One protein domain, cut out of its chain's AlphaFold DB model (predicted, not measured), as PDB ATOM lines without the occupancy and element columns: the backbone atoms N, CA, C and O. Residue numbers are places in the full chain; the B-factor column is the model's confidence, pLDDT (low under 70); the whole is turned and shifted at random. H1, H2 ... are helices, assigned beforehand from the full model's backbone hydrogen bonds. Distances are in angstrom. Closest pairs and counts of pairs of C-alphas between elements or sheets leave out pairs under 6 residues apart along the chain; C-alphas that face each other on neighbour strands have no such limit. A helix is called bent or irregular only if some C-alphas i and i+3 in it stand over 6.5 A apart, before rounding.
ATOM      1  N   ARG A  15     124.935 127.170 118.956       76.38
ATOM      2  CA  ARG A  15     123.728 127.391 118.150       76.38
ATOM      3  C   ARG A  15     122.706 126.272 118.339       76.38
ATOM      4  O   ARG A  15     121.566 126.570 118.663       76.38
ATOM      5  N   ASP A  16     123.131 125.012 118.260       74.75
ATOM      6  CA  ASP A  16     122.244 123.853 118.435       74.75
ATOM      7  C   ASP A  16     121.634 123.796 119.849       74.75
ATOM      8  O   ASP A  16     120.488 123.389 120.029       74.75
ATOM      9  N   ILE A  17     122.392 124.194 120.880       72.31
ATOM     10  CA  ILE A  17     121.887 124.306 122.258       72.31
ATOM     11  C   ILE A  17     120.867 125.444 122.363       72.31
ATOM     12  O   ILE A  17     119.833 125.269 123.007       72.31
ATOM     13  N   GLY A  18     121.141 126.583 121.721       67.31
ATOM     14  CA  GLY A  18     120.228 127.722 121.663       67.31
ATOM     15  C   GLY A  18     118.913 127.375 120.968       67.31
ATOM     16  O   GLY A  18     117.848 127.614 121.528       67.31
ATOM     17  N   GLU A  19     118.976 126.729 119.806       74.44
ATOM     18  CA  GLU A  19     117.796 126.297 119.051       74.44
ATOM     19  C   GLU A  19     116.963 125.286 119.850       74.44
ATOM     20  O   GLU A  19     115.759 125.478 120.012       74.44
ATOM     21  N   LYS A  20     117.597 124.291 120.487       70.25
ATOM     22  CA  LYS A  20     116.903 123.332 121.369       70.25
ATOM     23  C   LYS A  20     116.302 123.980 122.621       70.25
ATOM     24  O   LYS A  20     115.282 123.510 123.126       70.25
ATOM     25  N   ALA A  21     116.930 125.024 123.163       68.12
ATOM     26  CA  ALA A  21     116.396 125.774 124.299       68.12
ATOM     27  C   ALA A  21     115.169 126.605 123.894       68.12
ATOM     28  O   ALA A  21     114.175 126.623 124.620       68.12
ATOM     29  N   VAL A  22     115.212 127.224 122.713       68.50
ATOM     30  CA  VAL A  22     114.096 127.974 122.119       68.50
ATOM     31  C   VAL A  22     112.928 127.041 121.800       68.50
ATOM     32  O   VAL A  22     111.787 127.337 122.148       68.50
ATOM     33  N   GLU A  23     113.195 125.863 121.245       72.75
ATOM     34  CA  GLU A  23     112.168 124.870 120.919       72.75
ATOM     35  C   GLU A  23     111.483 124.306 122.182       72.75
ATOM     36  O   GLU A  23     110.257 124.168 122.229       72.75
ATOM     37  N   ARG A  24     112.247 124.084 123.265       65.12
ATOM     38  CA  ARG A  24     111.700 123.742 124.593       65.12
ATOM     39  C   ARG A  24     110.888 124.876 125.210       65.12
ATOM     40  O   ARG A  24     109.847 124.611 125.805       65.12
ATOM     41  N   TYR A  25     111.331 126.123 125.060       67.56
ATOM     42  CA  TYR A  25     110.584 127.293 125.521       67.56
ATOM     43  C   TYR A  25     109.253 127.443 124.771       67.56
ATOM     44  O   TYR A  25     108.227 127.740 125.382       67.56
ATOM     45  N   HIS A  26     109.235 127.180 123.462       70.38
ATOM     46  CA  HIS A  26     108.011 127.227 122.663       70.38
ATOM     47  C   HIS A  26     107.031 126.100 122.996       70.38
ATOM     48  O   HIS A  26     105.831 126.375 123.023       70.38
ATOM     49  N   ARG A  27     107.518 124.894 123.330       72.38
ATOM     50  CA  ARG A  27     106.688 123.782 123.835       72.38
ATOM     51  C   ARG A  27     106.113 124.012 125.233       72.38
ATOM     52  O   ARG A  27     105.173 123.320 125.611       72.38
ATOM     53  N   LEU A  28     106.657 124.947 126.009       70.88
ATOM     54  CA  LEU A  28     106.187 125.205 127.364       70.88
ATOM     55  C   LEU A  28     104.872 125.998 127.334       70.88
ATOM     56  O   LEU A  28     104.783 127.072 126.726       70.88
ATOM     57  N   GLY A  29     103.849 125.476 128.015       77.19
ATOM     58  CA  GLY A  29     102.556 126.142 128.159       77.19
ATOM     59  C   GLY A  29     102.676 127.529 128.799       77.19
ATOM     60  O   GLY A  29     103.670 127.864 129.450       77.19
ATOM     61  N   TRP A  30     101.638 128.352 128.643       79.00
ATOM     62  CA  TRP A  30     101.616 129.746 129.114       79.00
ATOM     63  C   TRP A  30     101.982 129.892 130.610       79.00
ATOM     64  O   TRP A  30     102.705 130.818 130.974       79.00
ATOM     65  N   LYS A  31     101.594 128.922 131.456       80.94
ATOM     66  CA  LYS A  31     101.920 128.895 132.895       80.94
ATOM     67  C   LYS A  31     103.430 128.736 133.136       80.94
ATOM     68  O   LYS A  31     103.997 129.425 133.977       80.94
ATOM     69  N   GLY A  32     104.102 127.884 132.357       76.31
ATOM     70  CA  GLY A  32     105.553 127.679 132.447       76.31
ATOM     71  C   GLY A  32     106.351 128.889 131.959       76.31
ATOM     72  O   GLY A  32     107.355 129.254 132.570       76.31
ATOM     73  N   LYS A  33     105.869 129.572 130.912       81.75
ATOM     74  CA  LYS A  33     106.457 130.840 130.448       81.75
ATOM     75  C   LYS A  33     106.323 131.938 131.500       81.75
ATOM     76  O   LYS A  33     107.290 132.662 131.722       81.75
ATOM     77  N   LEU A  34     105.172 132.028 132.170       86.00
ATOM     78  CA  LEU A  34     104.948 132.986 133.253       86.00
ATOM     79  C   LEU A  34     105.912 132.747 134.422       86.00
ATOM     80  O   LEU A  34     106.556 133.688 134.868       86.00
ATOM     81  N   VAL A  35     106.063 131.498 134.874       85.50
ATOM     82  CA  VAL A  35     107.005 131.141 135.952       85.50
ATOM     83  C   VAL A  35     108.446 131.459 135.559       85.50
ATOM     84  O   VAL A  35     109.176 132.039 136.357       85.50
ATOM     85  N   PHE A  36     108.848 131.143 134.324       82.00
ATOM     86  CA  PHE A  36     110.189 131.441 133.815       82.00
ATOM     87  C   PHE A  36     110.483 132.949 133.786       82.00
ATOM     88  O   PHE A  36     111.523 133.385 134.282       82.00
ATOM     89  N   TRP A  37     109.550 133.755 133.268       86.56
ATOM     90  CA  TRP A  37     109.679 135.215 133.243       86.56
ATOM     91  C   TRP A  37     109.610 135.842 134.637       86.56
ATOM     92  O   TRP A  37     110.363 136.773 134.905       86.56
ATOM     93  N   LEU A  38     108.777 135.319 135.544       87.50
ATOM     94  CA  LEU A  38     108.753 135.738 136.949       87.50
ATOM     95  C   LEU A  38     110.090 135.468 137.636       87.50
ATOM     96  O   LEU A  38     110.599 136.334 138.341       87.50
ATOM     97  N   TRP A  39     110.680 134.293 137.405       85.81
ATOM     98  CA  TRP A  39     111.998 133.947 137.931       85.81
ATOM     99  C   TRP A  39     113.069 134.911 137.420       85.81
ATOM    100  O   TRP A  39     113.789 135.508 138.216       85.81
ATOM    101  N   ILE A  40     113.136 135.133 136.104       86.12
ATOM    102  CA  ILE A  40     114.082 136.084 135.500       86.12
ATOM    103  C   ILE A  40     113.864 137.502 136.036       86.12
ATOM    104  O   ILE A  40     114.829 138.172 136.405       86.12
ATOM    105  N   GLY A  41     112.608 137.944 136.119       85.62
ATOM    106  CA  GLY A  41     112.234 139.250 136.650       85.62
ATOM    107  C   GLY A  41     112.658 139.430 138.106       85.62
ATOM    108  O   GLY A  41     113.209 140.470 138.449       85.62
ATOM    109  N   LEU A  42     112.494 138.402 138.943       89.31
ATOM    110  CA  LEU A  42     112.941 138.405 140.337       89.31
ATOM    111  C   LEU A  42     114.463 138.561 140.452       89.31
ATOM    112  O   LEU A  42     114.929 139.375 141.248       89.31
ATOM    113  N   TYR A  43     115.245 137.824 139.656       81.69
ATOM    114  CA  TYR A  43     116.710 137.947 139.667       81.69
ATOM    115  C   TYR A  43     117.185 139.302 139.148       81.69
ATOM    116  O   TYR A  43     118.098 139.887 139.729       81.69
ATOM    117  N   LEU A  44     116.559 139.821 138.089       83.38
ATOM    118  CA  LEU A  44     116.848 141.161 137.580       83.38
ATOM    119  C   LEU A  44     116.507 142.231 138.615       83.38
ATOM    120  O   LEU A  44     117.315 143.122 138.855       83.38
ATOM    121  N   PHE A  45     115.358 142.116 139.277       85.38
ATOM    122  CA  PHE A  45     114.943 143.031 140.334       85.38
ATOM    123  C   PHE A  45     115.899 142.991 141.529       85.38
ATOM    124  O   PHE A  45     116.358 144.038 141.980       85.38
ATOM    125  N   ALA A  46     116.282 141.799 141.991       78.31
ATOM    126  CA  ALA A  46     117.281 141.633 143.044       78.31
ATOM    127  C   ALA A  46     118.648 142.216 142.641       78.31
ATOM    128  O   ALA A  46     119.298 142.879 143.450       78.31
ATOM    129  N   GLY A  47     119.065 142.023 141.386       74.88
ATOM    130  CA  GLY A  47     120.291 142.602 140.836       74.88
ATOM    131  C   GLY A  47     120.252 144.131 140.790       74.88
ATOM    132  O   GLY A  47     121.193 144.780 141.236       74.88
ATOM    133  N   ILE A  48     119.147 144.717 140.325       78.69
ATOM    134  CA  ILE A  48     118.946 146.174 140.285       78.69
ATOM    135  C   ILE A  48     118.925 146.751 141.703       78.69
ATOM    136  O   ILE A  48     119.591 147.748 141.958       78.69
ATOM    137  N   ILE A  49     118.238 146.103 142.646       77.31
ATOM    138  CA  ILE A  49     118.250 146.496 144.060       77.31
ATOM    139  C   ILE A  49     119.675 146.483 144.619       77.31
ATOM    140  O   ILE A  49     120.081 147.442 145.274       77.31
ATOM    141  N   ALA A  50     120.452 145.434 144.341       69.88
ATOM    142  CA  ALA A  50     121.840 145.343 144.789       69.88
ATOM    143  C   ALA A  50     122.721 146.458 144.195       69.88
ATOM    144  O   ALA A  50     123.592 146.984 144.889       69.88
ATOM    145  N   LEU A  51     122.467 146.864 142.945       72.44
ATOM    146  CA  LEU A  51     123.152 147.991 142.304       72.44
ATOM    147  C   LEU A  51     122.728 149.349 142.893       72.44
ATOM    148  O   LEU A  51     123.582 150.207 143.101       72.44
ATOM    149  N   VAL A  52     121.441 149.536 143.205       75.44
ATOM    150  CA  VAL A  52     120.878 150.798 143.731       75.44
ATOM    151  C   VAL A  52     121.231 151.030 145.202       75.44
ATOM    152  O   VAL A  52     121.532 152.154 145.597       75.44
ATOM    153  N   ILE A  53     121.229 149.982 146.029       73.75
ATOM    154  CA  ILE A  53     121.604 150.061 147.453       73.75
ATOM    155  C   ILE A  53     123.108 150.339 147.618       73.75
ATOM    156  O   ILE A  53     123.540 150.868 148.646       73.75
ATOM    157  N   GLY A  54     123.892 150.045 146.581       68.62
ATOM    158  CA  GLY A  54     125.338 150.147 146.583       68.62
ATOM    159  C   GLY A  54     125.973 148.978 147.347       68.62
ATOM    160  O   GLY A  54     125.467 148.565 148.398       68.62
TER     161      GLY A  54
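This is residues 15 to 54 of the 292 residues of the protein "Golgi apparatus membrane protein TVP38" of Rhodosporidium toruloides (UniProt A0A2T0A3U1). A long straight helix, H2, and a shorter one, H1, make an open V with unequal arms, joined at its corner by the tight turn of residues 28 and 29. The two arms come near each other only beside that corner; residues 15 to 24 of H1 and residues 37 to 54, of which 37 to 53 belong to H2, stand free. The printed part has 40 residues, with two named helices in the order H1, H2 and no named strand, and its class is all helix. It is only just extended, close to loose, with a radius of gyration of the C-alphas of 13.9 A, and its outline is only just flat, spanning 38 by 26 by 6 A.

The longest helix is H2, residues 30 to 53, and H1, residues 15 to 27, is close to it but not clearly touching, with 1 pair of C-alphas within 8 A. Their closest C-alphas, those of Tyr 25 and Lys 33, are 7.3 A apart. Their lines stand at a steep tilt of 63 degrees, and they run opposite ways. Their centres are 20.7 A apart. In H1 and H2 every O i to N i+4 pair is within hydrogen-bond range.

H2 has 24 residues and measures 33.9 A from C-alpha 30 at (101.616, 129.746, 129.114) to C-alpha 53 at (121.604, 150.061, 147.453). H1 has 13 residues and measures 18.3 A from first to last C-alpha, beginning with C-alpha 15 at (123.728, 127.391, 118.150). Neither helix is bent.

The two C-alphas farthest apart, those of Arg 27 and Gly 54, are 39.5 A apart. The printed part has no cut, and the link from H1 to H2 is tight, with 2 residues. The mean pLDDT of the printed part is 77.0, and it is under 70 at residues 18, 21 to 22, 24 to 25, 50 and 54.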